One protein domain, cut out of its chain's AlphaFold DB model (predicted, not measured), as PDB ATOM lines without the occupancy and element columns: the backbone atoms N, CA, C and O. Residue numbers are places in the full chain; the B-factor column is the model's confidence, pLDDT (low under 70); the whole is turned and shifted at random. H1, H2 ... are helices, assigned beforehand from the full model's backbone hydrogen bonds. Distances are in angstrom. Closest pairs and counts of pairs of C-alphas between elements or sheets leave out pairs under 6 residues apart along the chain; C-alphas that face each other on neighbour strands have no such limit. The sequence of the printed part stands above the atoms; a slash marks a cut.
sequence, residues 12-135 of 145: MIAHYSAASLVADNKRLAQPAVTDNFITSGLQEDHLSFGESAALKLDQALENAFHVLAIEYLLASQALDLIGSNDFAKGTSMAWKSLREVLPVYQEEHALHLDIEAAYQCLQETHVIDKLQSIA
ATOM      1  N   MET A  12     -16.419  10.967 -19.215       84.69
ATOM      2  CA  MET A  12     -17.599  10.594 -18.420       84.69
ATOM      3  C   MET A  12     -17.312   9.420 -17.473       84.69
ATOM      4  O   MET A  12     -17.781   9.420 -16.337       84.69
ATOM      5  N   ILE A  13     -16.515   8.441 -17.919       86.44
ATOM      6  CA  ILE A  13     -16.189   7.256 -17.121       86.44
ATOM      7  C   ILE A  13     -15.416   7.590 -15.839       86.44
ATOM      8  O   ILE A  13     -15.634   6.943 -14.817       86.44
ATOM      9  N   ALA A  14     -14.605   8.655 -15.848       90.44
ATOM     10  CA  ALA A  14     -13.858   9.084 -14.669       90.44
ATOM     11  C   ALA A  14     -14.786   9.529 -13.529       90.44
ATOM     12  O   ALA A  14     -14.500   9.257 -12.365       90.44
ATOM     13  N   HIS A  15     -15.942  10.129 -13.837       89.44
ATOM     14  CA  HIS A  15     -16.924  10.484 -12.807       89.44
ATOM     15  C   HIS A  15     -17.505   9.254 -12.104       89.44
ATOM     16  O   HIS A  15     -17.709   9.288 -10.892       89.44
ATOM     17  N   TYR A  16     -17.753   8.161 -12.835       92.75
ATOM     18  CA  TYR A  16     -18.232   6.920 -12.222       92.75
ATOM     19  C   TYR A  16     -17.168   6.305 -11.311       92.75
ATOM     20  O   TYR A  16     -17.497   5.867 -10.209       92.75
ATOM     21  N   SER A  17     -15.897   6.334 -11.724       94.00
ATOM     22  CA  SER A  17     -14.777   5.905 -10.881       94.00
ATOM     23  C   SER A  17     -14.690   6.732  -9.596       94.00
ATOM     24  O   SER A  17     -14.671   6.158  -8.511       94.00
ATOM     25  N   ALA A  18     -14.735   8.066  -9.694       95.50
ATOM     26  CA  ALA A  18     -14.731   8.944  -8.524       95.50
ATOM     27  C   ALA A  18     -15.922   8.668  -7.588       95.50
ATOM     28  O   ALA A  18     -15.746   8.541  -6.378       95.50
ATOM     29  N   ALA A  19     -17.129   8.501  -8.137       95.56
ATOM     30  CA  ALA A  19     -18.317   8.178  -7.348       95.56
ATOM     31  C   ALA A  19     -18.196   6.821  -6.630       95.56
ATOM     32  O   ALA A  19     -18.598   6.707  -5.471       95.56
ATOM     33  N   SER A  20     -17.615   5.811  -7.288       97.25
ATOM     34  CA  SER A  20     -17.357   4.501  -6.679       97.25
ATOM     35  C   SER A  20     -16.384   4.608  -5.504       97.25
ATOM     36  O   SER A  20     -16.676   4.097  -4.427       97.25
ATOM     37  N   LEU A  21     -15.277   5.337  -5.675       97.81
ATOM     38  CA  LEU A  21     -14.282   5.561  -4.619       97.81
ATOM     39  C   LEU A  21     -14.888   6.280  -3.403       97.81
ATOM     40  O   LEU A  21     -14.642   5.902  -2.258       97.81
ATOM     41  N   VAL A  22     -15.747   7.278  -3.633       97.69
ATOM     42  CA  VAL A  22     -16.478   7.970  -2.557       97.69
ATOM     43  C   VAL A  22     -17.438   7.019  -1.830       97.69
ATOM     44  O   VAL A  22     -17.539   7.060  -0.599       97.69
ATOM     45  N   ALA A  23     -18.136   6.144  -2.558       97.44
ATOM     46  CA  ALA A  23     -19.016   5.143  -1.959       97.44
ATOM     47  C   ALA A  23     -18.233   4.125  -1.108       97.44
ATOM     48  O   ALA A  23     -18.667   3.788  -0.002       97.44
ATOM     49  N   ASP A  24     -17.058   3.695  -1.568       97.62
ATOM     50  CA  ASP A  24     -16.162   2.841  -0.788       97.62
ATOM     51  C   ASP A  24     -15.653   3.541   0.473       97.62
ATOM     52  O   ASP A  24     -15.682   2.954   1.559       97.62
ATOM     53  N   ASN A  25     -15.300   4.824   0.385       98.00
ATOM     54  CA  ASN A  25     -14.920   5.611   1.559       98.00
ATOM     55  C   ASN A  25     -16.050   5.711   2.584       98.00
ATOM     56  O   ASN A  25     -15.793   5.637   3.785       98.00
ATOM     57  N   LYS A  26     -17.313   5.787   2.149       96.94
ATOM     58  CA  LYS A  26     -18.463   5.743   3.065       96.94
ATOM     59  C   LYS A  26     -18.547   4.420   3.834       96.94
ATOM     60  O   LYS A  26     -18.930   4.417   5.006       96.94
ATOM     61  N   ARG A  27     -18.187   3.300   3.201       95.44
ATOM     62  CA  ARG A  27     -18.103   1.988   3.861       95.44
ATOM     63  C   ARG A  27     -16.913   1.924   4.823       95.44
ATOM     64  O   ARG A  27     -17.065   1.433   5.940       95.44
ATOM     65  N   LEU A  28     -15.750   2.444   4.426       96.38
ATOM     66  CA  LEU A  28     -14.551   2.498   5.274       96.38
ATOM     67  C   LEU A  28     -14.734   3.409   6.496       96.38
ATOM     68  O   LEU A  28     -14.208   3.099   7.560       96.38
ATOM     69  N   ALA A  29     -15.533   4.469   6.380       95.44
ATOM     70  CA  ALA A  29     -15.803   5.420   7.456       95.44
ATOM     71  C   ALA A  29     -16.622   4.850   8.631       95.44
ATOM     72  O   ALA A  29     -16.786   5.530   9.643       95.44
ATOM     73  N   GLN A  30     -17.144   3.620   8.536       95.25
ATOM     74  CA  GLN A  30     -17.734   2.955   9.702       95.25
ATOM     75  C   GLN A  30     -16.683   2.820  10.819       95.25
ATOM     76  O   GLN A  30     -15.525   2.542  10.503       95.25
ATOM     77  N   PRO A  31     -17.025   2.967  12.109       91.50
ATOM     78  CA  PRO A  31     -16.056   2.793  13.190       91.50
ATOM     79  C   PRO A  31     -15.405   1.403  13.143       91.50
ATOM     80  O   PRO A  31     -16.055   0.416  12.810       91.50
ATOM     81  N   ALA A  32     -14.103   1.310  13.428       88.38
ATOM     82  CA  ALA A  32     -13.443   0.011  13.614       88.38
ATOM     83  C   ALA A  32     -13.794  -0.610  14.976       88.38
ATOM     84  O   ALA A  32     -13.874  -1.827  15.096       88.38
ATOM     85  N   VAL A  33     -14.049   0.238  15.975       85.06
ATOM     86  CA  VAL A  33     -14.487  -0.157  17.316       85.06
ATOM     87  C   VAL A  33     -16.000   0.003  17.397       85.06
ATOM     88  O   VAL A  33     -16.503   1.088  17.677       85.06
ATOM     89  N   THR A  34     -16.737  -1.057  17.089       82.50
ATOM     90  CA  THR A  34     -18.201  -1.102  17.268       82.50
ATOM     91  C   THR A  34     -18.628  -2.063  18.367       82.50
ATOM     92  O   THR A  34     -19.749  -1.969  18.853       82.50
ATOM     93  N   ASP A  35     -17.744  -2.988  18.733       70.81
ATOM     94  CA  ASP A  35     -17.960  -4.006  19.750       70.81
ATOM     95  C   ASP A  35     -16.611  -4.353  20.393       70.81
ATOM     96  O   ASP A  35     -15.558  -3.899  19.935       70.81
ATOM     97  N   ASN A  36     -16.639  -5.137  21.459       75.50
ATOM     98  CA  ASN A  36     -15.469  -5.484  22.241       75.50
ATOM     99  C   ASN A  36     -15.453  -6.990  22.516       75.50
ATOM    100  O   ASN A  36     -16.502  -7.610  22.675       75.50
ATOM    101  N   PHE A  37     -14.269  -7.593  22.575       75.88
ATOM    102  CA  PHE A  37     -14.144  -9.039  22.760       75.88
ATOM    103  C   PHE A  37     -13.493  -9.354  24.098       75.88
ATOM    104  O   PHE A  37     -12.552  -8.689  24.521       75.88
ATOM    105  N   ILE A  38     -13.979 -10.412  24.751       73.94
ATOM    106  CA  ILE A  38     -13.326 -10.943  25.943       73.94
ATOM    107  C   ILE A  38     -12.065 -11.665  25.489       73.94
ATOM    108  O   ILE A  38     -12.130 -12.705  24.832       73.94
ATOM    109  N   THR A  39     -10.920 -11.125  25.877       74.00
ATOM    110  CA  THR A  39      -9.621 -11.758  25.672       74.00
ATOM    111  C   THR A  39      -8.921 -11.947  27.015       74.00
ATOM    112  O   THR A  39      -9.294 -11.334  28.020       74.00
ATOM    113  N   SER A  40      -7.973 -12.887  27.067       74.75
ATOM    114  CA  SER A  40      -7.068 -13.075  28.213       74.75
ATOM    115  C   SER A  40      -7.762 -13.139  29.587       74.75
ATOM    116  O   SER A  40      -7.315 -12.531  30.555       74.75
ATOM    117  N   GLY A  41      -8.893 -13.848  29.687       78.12
ATOM    118  CA  GLY A  41      -9.594 -14.050  30.962       78.12
ATOM    119  C   GLY A  41     -10.119 -12.770  31.628       78.12
ATOM    120  O   GLY A  41     -10.114 -12.711  32.852       78.12
ATOM    121  N   LEU A  42     -10.571 -11.782  30.838       74.44
ATOM    122  CA  LEU A  42     -11.042 -10.452  31.283       74.44
ATOM    123  C   LEU A  42      -9.927  -9.493  31.741       74.44
ATOM    124  O   LEU A  42     -10.221  -8.493  32.387       74.44
ATOM    125  N   GLN A  43      -8.657  -9.768  31.430       73.00
ATOM    126  CA  GLN A  43      -7.570  -8.810  31.686       73.00
ATOM    127  C   GLN A  43      -7.396  -7.775  30.568       73.00
ATOM    128  O   GLN A  43      -6.884  -6.687  30.812       73.00
ATOM    129  N   GLU A  44      -7.827  -8.112  29.354       73.81
ATOM    130  CA  GLU A  44      -7.808  -7.243  28.176       73.81
ATOM    131  C   GLU A  44      -9.238  -7.122  27.642       73.81
ATOM    132  O   GLU A  44      -9.595  -7.582  26.558       73.81
ATOM    133  N   ASP A  45     -10.099  -6.551  28.473       75.31
ATOM    134  CA  ASP A  45     -11.521  -6.364  28.225       75.31
ATOM    135  C   ASP A  45     -11.830  -4.989  27.622       75.31
ATOM    136  O   ASP A  45     -12.969  -4.548  27.688       75.31
ATOM    137  N   HIS A  46     -10.851  -4.303  27.015       77.69
ATOM    138  CA  HIS A  46     -11.070  -3.093  26.219       77.69
ATOM    139  C   HIS A  46     -10.107  -3.026  25.027       77.69
ATOM    140  O   HIS A  46      -8.962  -2.587  25.143       77.69
ATOM    141  N   LEU A  47     -10.584  -3.435  23.852       80.50
ATOM    142  CA  LEU A  47      -9.794  -3.461  22.622       80.50
ATOM    143  C   LEU A  47      -9.990  -2.182  21.800       80.50
ATOM    144  O   LEU A  47     -11.108  -1.731  21.564       80.50
ATOM    145  N   SER A  48      -8.887  -1.594  21.334       84.94
ATOM    146  CA  SER A  48      -8.903  -0.333  20.579       84.94
ATOM    147  C   SER A  48      -9.062  -0.502  19.069       84.94
ATOM    148  O   SER A  48      -9.356   0.474  18.387       84.94
ATOM    149  N   PHE A  49      -8.801  -1.700  18.528       87.31
ATOM    150  CA  PHE A  49      -8.740  -1.984  17.083       87.31
ATOM    151  C   PHE A  49      -7.954  -0.934  16.274       87.31
ATOM    152  O   PHE A  49      -8.281  -0.643  15.120       87.31
ATOM    153  N   GLY A  50      -6.914  -0.350  16.885       90.81
ATOM    154  CA  GLY A  50      -6.171   0.774  16.310       90.81
ATOM    155  C   GLY A  50      -5.507   0.439  14.974       90.81
ATOM    156  O   GLY A  50      -5.556   1.248  14.054       90.81
ATOM    157  N   GLU A  51      -4.966  -0.772  14.829       92.25
ATOM    158  CA  GLU A  51      -4.393  -1.250  13.563       92.25
ATOM    159  C   GLU A  51      -5.451  -1.295  12.450       92.25
ATOM    160  O   GLU A  51      -5.256  -0.723  11.380       92.25
ATOM    161  N   SER A  52      -6.613  -1.904  12.709       91.94
ATOM    162  CA  SER A  52      -7.701  -1.962  11.728       91.94
ATOM    163  C   SER A  52      -8.219  -0.569  11.364       91.94
ATOM    164  O   SER A  52      -8.550  -0.320  10.207       91.94
ATOM    165  N   ALA A  53      -8.278   0.353  12.330       93.88
ATOM    166  CA  ALA A  53      -8.628   1.746  12.070       93.88
ATOM    167  C   ALA A  53      -7.589   2.440  11.171       93.88
ATOM    168  O   ALA A  53      -7.973   3.126  10.225       93.88
ATOM    169  N   ALA A  54      -6.294   2.226  11.427       95.56
ATOM    170  CA  ALA A  54      -5.207   2.792  10.631       95.56
ATOM    171  C   ALA A  54      -5.219   2.273   9.183       95.56
ATOM    172  O   ALA A  54      -5.166   3.075   8.258       95.56
ATOM    173  N   LEU A  55      -5.392   0.963   8.975       96.12
ATOM    174  CA  LEU A  55      -5.481   0.368   7.632       96.12
ATOM    175  C   LEU A  55      -6.692   0.886   6.840       96.12
ATOM    176  O   LEU A  55      -6.611   1.124   5.637       96.12
ATOM    177  N   LYS A  56      -7.831   1.099   7.514       96.38
ATOM    178  CA  LYS A  56      -9.019   1.699   6.885       96.38
ATOM    179  C   LYS A  56      -8.782   3.150   6.483       96.38
ATOM    180  O   LYS A  56      -9.258   3.561   5.427       96.38
ATOM    181  N   LEU A  57      -8.087   3.914   7.327       96.50
ATOM    182  CA  LEU A  57      -7.732   5.299   7.037       96.50
ATOM    183  C   LEU A  57      -6.784   5.385   5.839       96.50
ATOM    184  O   LEU A  57      -7.032   6.193   4.953       96.50
ATOM    185  N   ASP A  58      -5.756   4.539   5.797       97.25
ATOM    186  CA  ASP A  58      -4.786   4.484   4.701       97.25
ATOM    187  C   ASP A  58      -5.485   4.271   3.348       97.25
ATOM    188  O   ASP A  58      -5.382   5.098   2.443       97.25
ATOM    189  N   GLN A  59      -6.357   3.260   3.264       97.81
ATOM    190  CA  GLN A  59      -7.151   3.017   2.057       97.81
ATOM    191  C   GLN A  59      -8.103   4.177   1.718       97.81
ATOM    192  O   GLN A  59      -8.333   4.476   0.544       97.81
ATOM    193  N   ALA A  60      -8.695   4.824   2.728       97.88
ATOM    194  CA  ALA A  60      -9.606   5.942   2.504       97.88
ATOM    195  C   ALA A  60      -8.878   7.187   1.972       97.88
ATOM    196  O   ALA A  60      -9.438   7.909   1.140       97.88
ATOM    197  N   LEU A  61      -7.648   7.427   2.434       96.62
ATOM    198  CA  LEU A  61      -6.776   8.484   1.928       96.62
ATOM    199  C   LEU A  61      -6.388   8.214   0.476       96.62
ATOM    200  O   LEU A  61      -6.541   9.106  -0.353       96.62
ATOM    201  N   GLU A  62      -5.993   6.983   0.156       96.81
ATOM    202  CA  GLU A  62      -5.651   6.583  -1.212       96.81
ATOM    203  C   GLU A  62      -6.806   6.850  -2.191       96.81
ATOM    204  O   GLU A  62      -6.655   7.527  -3.213       96.81
ATOM    205  N   ASN A  63      -8.016   6.427  -1.819       97.75
ATOM    206  CA  ASN A  63      -9.224   6.701  -2.592       97.75
ATOM    207  C   ASN A  63      -9.482   8.209  -2.750       97.75
ATOM    208  O   ASN A  63      -9.902   8.657  -3.818       97.75
ATOM    209  N   ALA A  64      -9.248   9.003  -1.699       96.69
ATOM    210  CA  ALA A  64      -9.443  10.449  -1.743       96.69
ATOM    211  C   ALA A  64      -8.453  11.129  -2.702       96.69
ATOM    212  O   ALA A  64      -8.863  12.001  -3.468       96.69
ATOM    213  N   PHE A  65      -7.188  10.704  -2.720       95.38
ATOM    214  CA  PHE A  65      -6.204  11.205  -3.680       95.38
ATOM    215  C   PHE A  65      -6.596  10.886  -5.123       95.38
ATOM    216  O   PHE A  65      -6.526  11.770  -5.973       95.38
ATOM    217  N   HIS A  66      -7.092   9.681  -5.409       96.62
ATOM    218  CA  HIS A  66      -7.603   9.360  -6.745       96.62
ATOM    219  C   HIS A  66      -8.822  10.202  -7.143       96.62
ATOM    220  O   HIS A  66      -8.919  10.636  -8.292       96.62
ATOM    221  N   VAL A  67      -9.744  10.482  -6.213       97.56
ATOM    222  CA  VAL A  67     -10.880  11.386  -6.474       97.56
ATOM    223  C   VAL A  67     -10.384  12.791  -6.827       97.56
ATOM    224  O   VAL A  67     -10.840  13.363  -7.817       97.56
ATOM    225  N   LEU A  68      -9.415  13.320  -6.074       95.69
ATOM    226  CA  LEU A  68      -8.807  14.624  -6.351       95.69
ATOM    227  C   LEU A  68      -8.034  14.637  -7.676       95.69
ATOM    228  O   LEU A  68      -8.090  15.625  -8.400       95.69
ATOM    229  N   ALA A  69      -7.353  13.545  -8.030       95.25
ATOM    230  CA  ALA A  69      -6.661  13.408  -9.311       95.25
ATOM    231  C   ALA A  69      -7.639  13.488 -10.486       95.25
ATOM    232  O   ALA A  69      -7.406  14.219 -11.452       95.25
ATOM    233  N   ILE A  70      -8.771  12.785 -10.375       96.31
ATOM    234  CA  ILE A  70      -9.855  12.841 -11.357       96.31
ATOM    235  C   ILE A  70     -10.395  14.270 -11.466       96.31
ATOM    236  O   ILE A  70     -10.498  14.797 -12.573       96.31
ATOM    237  N   GLU A  71     -10.698  14.921 -10.340       95.94
ATOM    238  CA  GLU A  71     -11.183  16.305 -10.323       95.94
ATOM    239  C   GLU A  71     -10.186  17.270 -10.974       95.94
ATOM    240  O   GLU A  71     -10.571  18.078 -11.819       95.94
ATOM    241  N   TYR A  72      -8.902  17.158 -10.643       94.50
ATOM    242  CA  TYR A  72      -7.848  18.014 -11.175       94.50
ATOM    243  C   TYR A  72      -7.676  17.858 -12.690       94.50
ATOM    244  O   TYR A  72      -7.553  18.856 -13.412       94.50
ATOM    245  N   LEU A  73      -7.738  16.620 -13.187       95.06
ATOM    246  CA  LEU A  73      -7.682  16.320 -14.614       95.06
ATOM    247  C   LEU A  73      -8.887  16.914 -15.358       95.06
ATOM    248  O   LEU A  73      -8.720  17.586 -16.378       95.06
ATOM    249  N   LEU A  74     -10.097  16.717 -14.826       94.44
ATOM    250  CA  LEU A  74     -11.334  17.245 -15.405       94.44
ATOM    251  C   LEU A  74     -11.354  18.776 -15.381       94.44
ATOM    252  O   LEU A  74     -11.662  19.403 -16.394       94.44
ATOM    253  N   ALA A  75     -10.995  19.391 -14.254       93.12
ATOM    254  CA  ALA A  75     -10.920  20.839 -14.118       93.12
ATOM    255  C   ALA A  75      -9.938  21.426 -15.136       93.12
ATOM    256  O   ALA A  75     -10.284  22.362 -15.850       93.12
ATOM    257  N   SER A  76      -8.754  20.828 -15.278       93.06
ATOM    258  CA  SER A  76      -7.760  21.271 -16.258       93.06
ATOM    259  C   SER A  76      -8.272  21.149 -17.692       93.06
ATOM    260  O   SER A  76      -8.161  22.102 -18.457       93.06
ATOM    261  N   GLN A  77      -8.924  20.032 -18.032       93.25
ATOM    262  CA  GLN A  77      -9.563  19.851 -19.336       93.25
ATOM    263  C   GLN A  77     -10.668  20.892 -19.587       93.25
ATOM    264  O   GLN A  77     -10.823  21.372 -20.709       93.25
ATOM    265  N   ALA A  78     -11.453  21.257 -18.566       91.12
ATOM    266  CA  ALA A  78     -12.467  22.303 -18.689       91.12
ATOM    267  C   ALA A  78     -11.835  23.658 -19.023       91.12
ATOM    268  O   ALA A  78     -12.342  24.363 -19.893       91.12
ATOM    269  N   LEU A  79     -10.732  24.007 -18.353       92.00
ATOM    270  CA  LEU A  79     -10.019  25.264 -18.585       92.00
ATOM    271  C   LEU A  79      -9.481  25.344 -20.019       92.00
ATOM    272  O   LEU A  79      -9.653  26.380 -20.661       92.00
ATOM    273  N   ASP A  80      -8.939  24.247 -20.558       91.56
ATOM    274  CA  ASP A  80      -8.481  24.210 -21.954       91.56
ATOM    275  C   ASP A  80      -9.629  24.443 -22.944       91.56
ATOM    276  O   ASP A  80      -9.467  25.158 -23.932       91.56
ATOM    277  N   LEU A  81     -10.806  23.867 -22.672       89.31
ATOM    278  CA  LEU A  81     -11.991  24.015 -23.523       89.31
ATOM    279  C   LEU A  81     -12.603  25.420 -23.453       89.31
ATOM    280  O   LEU A  81     -13.220  25.859 -24.421       89.31
ATOM    281  N   ILE A  82     -12.450  26.122 -22.325       88.94
ATOM    282  CA  ILE A  82     -12.877  27.521 -22.186       88.94
ATOM    283  C   ILE A  82     -11.990  28.442 -23.042       88.94
ATOM    284  O   ILE A  82     -12.475  29.458 -23.536       88.94
ATOM    285  N   GLY A  83     -10.707  28.102 -23.229       80.50
ATOM    286  CA  GLY A  83      -9.781  28.850 -24.092       80.50
ATOM    287  C   GLY A  83      -9.441  30.265 -23.601       80.50
ATOM    288  O   GLY A  83      -8.885  31.061 -24.357       80.50
ATOM    289  N   SER A  84      -9.780  30.594 -22.352       76.62
ATOM    290  CA  SER A  84      -9.403  31.848 -21.688       76.62
ATOM    291  C   SER A  84      -8.150  31.633 -20.843       76.62
ATOM    292  O   SER A  84      -7.990  30.571 -20.255       76.62
ATOM    293  N   ASN A  85      -7.284  32.643 -20.750       71.06
ATOM    294  CA  ASN A  85      -6.064  32.601 -19.934       71.06
ATOM    295  C   ASN A  85      -6.125  33.524 -18.701       71.06
ATOM    296  O   ASN A  85      -5.123  33.674 -18.000       71.06
ATOM    297  N   ASP A  86      -7.287  34.115 -18.402       83.25
ATOM    298  CA  ASP A  86      -7.474  35.049 -17.282       83.25
ATOM    299  C   ASP A  86      -7.869  34.336 -15.973       83.25
ATOM    300  O   ASP A  86      -8.842  34.690 -15.305       83.25
ATOM    301  N   PHE A  87      -7.119  33.302 -15.579       86.19
ATOM    302  CA  PHE A  87      -7.351  32.615 -14.303       86.19
ATOM    303  C   PHE A  87      -6.546  33.237 -13.160       86.19
ATOM    304  O   PHE A  87      -5.421  33.713 -13.339       86.19
ATOM    305  N   ALA A  88      -7.081  33.147 -11.939       88.69
ATOM    306  CA  ALA A  88      -6.353  33.528 -10.731       88.69
ATOM    307  C   ALA A  88      -4.993  32.809 -10.645       88.69
ATOM    308  O   ALA A  88      -4.835  31.684 -11.125       88.69
ATOM    309  N   LYS A  89      -4.003  33.444 -10.002       87.56
ATOM    310  CA  LYS A  89      -2.605  32.965  -9.969       87.56
ATOM    311  C   LYS A  89      -2.472  31.493  -9.556       87.56
ATOM    312  O   LYS A  89      -1.760  30.749 -10.222       87.56
ATOM    313  N   GLY A  90      -3.175  31.078  -8.497       86.62
ATOM    314  CA  GLY A  90      -3.150  29.694  -8.008       86.62
ATOM    315  C   GLY A  90      -3.715  28.699  -9.024       86.62
ATOM    316  O   GLY A  90      -3.049  27.722  -9.349       86.62
ATOM    317  N   THR A  91      -4.888  28.989  -9.592       89.44
ATOM    318  CA  THR A  91      -5.521  28.161 -10.633       89.44
ATOM    319  C   THR A  91      -4.649  28.054 -11.877       89.44
ATOM    320  O   THR A  91      -4.407  26.952 -12.353       89.44
ATOM    321  N   SER A  92      -4.114  29.180 -12.364       89.75
ATOM    322  CA  SER A  92      -3.188  29.210 -13.503       89.75
ATOM    323  C   SER A  92      -1.969  28.324 -13.268       89.75
ATOM    324  O   SER A  92      -1.521  27.627 -14.173       89.75
ATOM    325  N   MET A  93      -1.406  28.362 -12.061       88.38
ATOM    326  CA  MET A  93      -0.224  27.579 -11.728       88.38
ATOM    327  C   MET A  93      -0.536  26.090 -11.588       88.38
ATOM    328  O   MET A  93       0.216  25.277 -12.116       88.38
ATOM    329  N   ALA A  94      -1.638  25.730 -10.923       89.12
ATOM    330  CA  ALA A  94      -2.076  24.342 -10.842       89.12
ATOM    331  C   ALA A  94      -2.338  23.792 -12.250       89.12
ATOM    332  O   ALA A  94      -1.734  22.805 -12.643       89.12
ATOM    333  N   TRP A  95      -3.138  24.471 -13.068       91.69
ATOM    334  CA  TRP A  95      -3.398  24.047 -14.445       91.69
ATOM    335  C   TRP A  95      -2.108  23.855 -15.265       91.69
ATOM    336  O   TRP A  95      -1.918  22.801 -15.872       91.69
ATOM    337  N   LYS A  96      -1.175  24.818 -15.218       90.69
ATOM    338  CA  LYS A  96       0.130  24.700 -15.895       90.69
ATOM    339  C   LYS A  96       0.952  23.513 -15.400       90.69
ATOM    340  O   LYS A  96       1.520  22.813 -16.227       90.69
ATOM    341  N   SER A  97       0.978  23.263 -14.091       90.50
ATOM    342  CA  SER A  97       1.741  22.145 -13.512       90.50
ATOM    343  C   SER A  97       1.252  20.796 -14.051       90.50
ATOM    344  O   SER A  97       2.066  19.944 -14.385       90.50
ATOM    345  N   LEU A  98      -0.064  20.624 -14.242       92.12
ATOM    346  CA  LEU A  98      -0.588  19.408 -14.872       92.12
ATOM    347  C   LEU A  98      -0.246  19.343 -16.362       92.12
ATOM    348  O   LEU A  98       0.059  18.278 -16.885       92.12
ATOM    349  N   ARG A  99      -0.286  20.482 -17.063       93.31
ATOM    350  CA  ARG A  99       0.000  20.553 -18.505       93.31
ATOM    351  C   ARG A  99       1.477  20.349 -18.850       93.31
ATOM    352  O   ARG A  99       1.779  20.006 -19.988       93.31
ATOM    353  N   GLU A 100       2.381  20.508 -17.885       92.19
ATOM    354  CA  GLU A 100       3.793  20.124 -18.017       92.19
ATOM    355  C   GLU A 100       3.977  18.601 -18.112       92.19
ATOM    356  O   GLU A 100       4.912  18.146 -18.770       92.19
ATOM    357  N   VAL A 101       3.079  17.816 -17.502       91.62
ATOM    358  CA  VAL A 101       3.161  16.345 -17.477       91.62
ATOM    359  C   VAL A 101       2.164  15.662 -18.413       91.62
ATOM    360  O   VAL A 101       2.439  14.569 -18.903       91.62
ATOM    361  N   LEU A 102       1.021  16.297 -18.684       92.62
ATOM    362  CA  LEU A 102      -0.077  15.717 -19.454       92.62
ATOM    363  C   LEU A 102      -0.611  16.678 -20.523       92.62
ATOM    364  O   LEU A 102      -1.070  17.779 -20.189       92.62
ATOM    365  N   PRO A 103      -0.662  16.259 -21.803       92.75
ATOM    366  CA  PRO A 103      -1.345  17.028 -22.832       92.75
ATOM    367  C   PRO A 103      -2.864  17.065 -22.590       92.75
ATOM    368  O   PRO A 103      -3.414  16.369 -21.734       92.75
ATOM    369  N   VAL A 104      -3.558  17.903 -23.360       92.81
ATOM    370  CA  VAL A 104      -5.027  17.922 -23.401       92.81
ATOM    371  C   VAL A 104      -5.528  16.550 -23.854       92.81
ATOM    372  O   VAL A 104      -5.039  16.015 -24.848       92.81
ATOM    373  N   TYR A 105      -6.512  15.986 -23.155       91.62
ATOM    374  CA  TYR A 105      -7.021  14.653 -23.470       91.62
ATOM    375  C   TYR A 105      -7.806  14.651 -24.790       91.62
ATOM    376  O   TYR A 105      -8.692  15.488 -24.993       91.62
ATOM    377  N   GLN A 106      -7.490  13.695 -25.674       88.38
ATOM    378  CA  GLN A 106      -8.079  13.563 -27.019       88.38
ATOM    379  C   GLN A 106      -8.658  12.164 -27.330       88.38
ATOM    380  O   GLN A 106      -9.092  11.920 -28.459       88.38
ATOM    381  N   GLU A 107      -8.750  11.276 -26.326       85.44
ATOM    382  CA  GLU A 107      -9.238   9.881 -26.451       85.44
ATOM    383  C   GLU A 107      -8.380   8.987 -27.366       85.44
ATOM    384  O   GLU A 107      -8.890   8.067 -28.003       85.44
ATOM    385  N   GLU A 108      -7.070   9.234 -27.425       86.12
ATOM    386  CA  GLU A 108      -6.114   8.425 -28.207       86.12
ATOM    387  C   GLU A 108      -5.512   7.256 -27.409       86.12
ATOM    388  O   GLU A 108      -4.907   6.342 -27.971       86.12
ATOM    389  N   HIS A 109      -5.714   7.254 -26.093       89.19
ATOM    390  CA  HIS A 109      -5.255   6.225 -25.167       89.19
ATOM    391  C   HIS A 109      -6.247   6.043 -24.018       89.19
ATOM    392  O   HIS A 109      -7.241   6.758 -23.886       89.19
ATOM    393  N   ALA A 110      -5.996   5.039 -23.181       91.25
ATOM    394  CA  ALA A 110      -6.874   4.725 -22.067       91.25
ATOM    395  C   ALA A 110      -6.768   5.784 -20.953       91.25
ATOM    396  O   ALA A 110      -5.698   5.977 -20.381       91.25
ATOM    397  N   LEU A 111      -7.907   6.375 -20.576       92.12
ATOM    398  CA  LEU A 111      -8.013   7.468 -19.596       92.12
ATOM    399  C   LEU A 111      -7.367   7.179 -18.229       92.12
ATOM    400  O   LEU A 111      -6.926   8.102 -17.553       92.12
ATOM    401  N   HIS A 112      -7.295   5.913 -17.808       92.81
ATOM    402  CA  HIS A 112      -6.661   5.545 -16.536       92.81
ATOM    403  C   HIS A 112      -5.180   5.953 -16.460       92.81
ATOM    404  O   HIS A 112      -4.706   6.242 -15.369       92.81
ATOM    405  N   LEU A 113      -4.475   6.030 -17.596       94.69
ATOM    406  CA  LEU A 113      -3.082   6.479 -17.637       94.69
ATOM    407  C   LEU A 113      -2.961   7.961 -17.254       94.69
ATOM    408  O   LEU A 113      -2.047   8.333 -16.525       94.69
ATOM    409  N   ASP A 114      -3.916   8.790 -17.683       95.19
ATOM    410  CA  ASP A 114      -3.940  10.214 -17.334       95.19
ATOM    411  C   ASP A 114      -4.373  10.431 -15.887       95.19
ATOM    412  O   ASP A 114      -3.852  11.316 -15.214       95.19
ATOM    413  N   ILE A 115      -5.314   9.618 -15.394       95.25
ATOM    414  CA  ILE A 115      -5.712   9.639 -13.981       95.25
ATOM    415  C   ILE A 115      -4.511   9.285 -13.099       95.25
ATOM    416  O   ILE A 115      -4.279   9.963 -12.102       95.25
ATOM    417  N   GLU A 116      -3.735   8.269 -13.479       95.00
ATOM    418  CA  GLU A 116      -2.536   7.864 -12.747       95.00
ATOM    419  C   GLU A 116      -1.468   8.963 -12.767       95.00
ATOM    420  O   GLU A 116      -0.948   9.348 -11.726       95.00
ATOM    421  N   ALA A 117      -1.187   9.554 -13.927       94.25
ATOM    422  CA  ALA A 117      -0.238  10.659 -14.016       94.25
ATOM    423  C   ALA A 117      -0.692  11.902 -13.222       94.25
ATOM    424  O   ALA A 117       0.127  12.548 -12.565       94.25
ATOM    425  N   ALA A 118      -1.992  12.219 -13.217       94.38
ATOM    426  CA  ALA A 118      -2.546  13.283 -12.380       94.38
ATOM    427  C   ALA A 118      -2.427  12.959 -10.882       94.38
ATOM    428  O   ALA A 118      -2.126  13.848 -10.085       94.38
ATOM    429  N   TYR A 119      -2.620  11.694 -10.501       94.69
ATOM    430  CA  TYR A 119      -2.417  11.215  -9.134       94.69
ATOM    431  C   TYR A 119      -0.953  11.379  -8.705       94.69
ATOM    432  O   TYR A 119      -0.693  11.981  -7.664       94.69
ATOM    433  N   GLN A 120       0.006  10.953  -9.532       92.81
ATOM    434  CA  GLN A 120       1.435  11.126  -9.248       92.81
ATOM    435  C   GLN A 120       1.806  12.611  -9.117       92.81
ATOM    436  O   GLN A 120       2.483  13.002  -8.169       92.81
ATOM    437  N   CYS A 121       1.271  13.469  -9.992       90.50
ATOM    438  CA  CYS A 121       1.463  14.918  -9.908       90.50
ATOM    439  C   CYS A 121       0.961  15.509  -8.575       90.50
ATOM    440  O   CYS A 121       1.604  16.399  -8.020       90.50
ATOM    441  N   LEU A 122      -0.154  15.004  -8.029       88.19
ATOM    442  CA  LEU A 122      -0.669  15.424  -6.718       88.19
ATOM    443  C   LEU A 122       0.174  14.914  -5.541       88.19
ATOM    444  O   LEU A 122       0.256  15.601  -4.520       88.19
ATOM    445  N   GLN A 123       0.773  13.730  -5.663       85.94
ATOM    446  CA  GLN A 123       1.663  13.172  -4.641       85.94
ATOM    447  C   GLN A 123       2.976  13.962  -4.538       85.94
ATOM    448  O   GLN A 123       3.563  14.086  -3.457       85.94
ATOM    449  N   GLU A 124       3.436  14.557  -5.639       81.50
ATOM    450  CA  GLU A 124       4.632  15.385  -5.624       81.50
ATOM    451  C   GLU A 124       4.414  16.700  -4.852       81.50
ATOM    452  O   GLU A 124       3.705  17.620  -5.263       81.50
ATOM    453  N   THR A 125       5.108  16.840  -3.718       67.94
ATOM    454  CA  THR A 125       4.944  17.985  -2.799       67.94
ATOM    455  C   THR A 125       5.360  19.329  -3.416       67.94
ATOM    456  O   THR A 125       4.970  20.386  -2.920       67.94
ATOM    457  N   HIS A 126       6.079  19.310  -4.541       71.00
ATOM    458  CA  HIS A 126       6.573  20.511  -5.211       71.00
ATOM    459  C   HIS A 126       5.437  21.466  -5.637       71.00
ATOM    460  O   HIS A 126       5.633  22.683  -5.686       71.00
ATOM    461  N   VAL A 127       4.239  20.942  -5.933       67.69
ATOM    462  CA  VAL A 127       3.058  21.756  -6.271       67.69
ATOM    463  C   VAL A 127       2.549  22.506  -5.038       67.69
ATOM    464  O   VAL A 127       2.198  23.686  -5.125       67.69
ATOM    465  N   ILE A 128       2.562  21.851  -3.874       70.19
ATOM    466  CA  ILE A 128       2.146  22.444  -2.596       70.19
ATOM    467  C   ILE A 128       3.103  23.568  -2.197       70.19
ATOM    468  O   ILE A 128       2.641  24.649  -1.831       70.19
ATOM    469  N   ASP A 129       4.411  23.363  -2.343       75.06
ATOM    470  CA  ASP A 129       5.420  24.377  -2.009       75.06
ATOM    471  C   ASP A 129       5.263  25.630  -2.887       75.06
ATOM    472  O   ASP A 129       5.258  26.768  -2.401       75.06
ATOM    473  N   LYS A 130       5.042  25.433  -4.196       74.38
ATOM    474  CA  LYS A 130       4.741  26.531  -5.125       74.38
ATOM    475  C   LYS A 130       3.454  27.264  -4.719       74.38
ATOM    476  O   LYS A 130       3.430  28.496  -4.733       74.38
ATOM    477  N   LEU A 131       2.394  26.552  -4.320       71.81
ATOM    478  CA  LEU A 131       1.125  27.158  -3.878       71.81
ATOM    479  C   LEU A 131       1.275  27.951  -2.579       71.81
ATOM    480  O   LEU A 131       0.738  29.057  -2.488       71.81
ATOM    481  N   GLN A 132       2.050  27.453  -1.617       76.06
ATOM    482  CA  GLN A 132       2.350  28.178  -0.382       76.06
ATOM    483  C   GLN A 132       3.070  29.504  -0.649       76.06
ATOM    484  O   GLN A 132       2.785  30.487   0.028       76.06
ATOM    485  N   SER A 133       3.935  29.584  -1.667       78.00
ATOM    486  CA  SER A 133       4.597  30.850  -2.024       78.00
ATOM    487  C   SER A 133       3.614  31.952  -2.463       78.00
ATOM    488  O   SER A 133       3.874  33.138  -2.265       78.00
ATOM    489  N   ILE A 134       2.463  31.568  -3.027       79.25
ATOM    490  CA  ILE A 134       1.424  32.487  -3.521       79.25
ATOM    491  C   ILE A 134       0.339  32.714  -2.457       79.25
ATOM    492  O   ILE A 134      -0.267  33.785  -2.406       79.25
ATOM    493  N   ALA A 135       0.101  31.718  -1.604       75.88
ATOM    494  CA  ALA A 135      -0.868  31.740  -0.519       75.88
ATOM    495  C   ALA A 135      -0.194  31.311   0.801       75.88
ATOM    496  O   ALA A 135      -0.414  30.195   1.277       75.88
TER     497      ALA A 135
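Overview. This is residues 12 to 135 of the 145 residues of an uncharacterized protein of Halomonas olivaria (UniProt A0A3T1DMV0). A long helix, H2, forms the spine, with H1 folded back beside it as a helical hairpin whose long loop, residues 29 to 49, runs out past one end of the pair. H4 crosses H2 on another side, and toward the far end of H2 the antiparallel pair H3 and H5 packs on this assembly, H3 crossing H2 and H5 meeting H3. The printed part has 124 residues with five named helices, in the order H1, H2, H3, H4, H5, and no named strand; the class is all helix. The whole is only just loose, close to extended, with a radius of gyration of the C-alphas of 20.1 A, and its C-alphas span 69 by 35 by 18 A, an outline only just flat.

Arrangement. H2, residues 50 to 82, touches H1, residues 12 to 28, with its residues 56 to 70 alone; they form a helical hairpin at a shallow tilt of 21 degrees, opposite ways, and their closest C-alphas, those of Ala 18 and Val 67, are 5.0 A apart. H2 touches H4, residues 112 to 123, with residues 65 to 73 alone; the closest C-alphas are those of Ala 69 and Tyr 119, at 4.8 A, and the steep tilt of 69.8 degrees, opposite ways, is only just short of about perpendicular. H1 and H4 are apart, but only just, at 8.2 A. Residues 73 to 79 of H2 touch residues 95 to 98 of H3, residues 89 to 101, about perpendicular at 84 degrees; the closest C-alphas, Ser 76 and Trp 95, are 5.5 A apart. H3 touches H5, residues 126 to 134, at a shallow tilt of 20 degrees, opposite ways, with the C-alphas of Gly 90 and Leu 131 closest at 6.5 A. H2 and H5 are apart. In H2 and H4 every O i to N i+4 pair is within hydrogen-bond range; the counts are 12 of 13 in H1, 8 of 9 in H3 and 4 of 5 in H5.

Along the chain. H2 is 47.4 A long, from C-alpha 50 at (-6.171, 0.774, 16.310) to C-alpha 82 at (-12.877, 27.521, -22.186). H1 is 25.2 A long and begins at C-alpha 12, (-17.599, 10.594, -18.420). H3 measures 19.1 A, H4 16.4 A and H5 13.1 A, and H5 ends at C-alpha 134, (1.424, 32.487, -3.521).

Size, cuts and confidence. The C-alphas of Gly 41 and Ser 84, the two farthest apart, are 69.8 A from each other. The printed part has no cut. The link from H1 to H2 is long, with 21 residues, and the link from H4 to H5 is tight, with 2. The mean pLDDT of the printed part is 88.5; residues 125 and 127 are under 70, and the mean of H5 is 74.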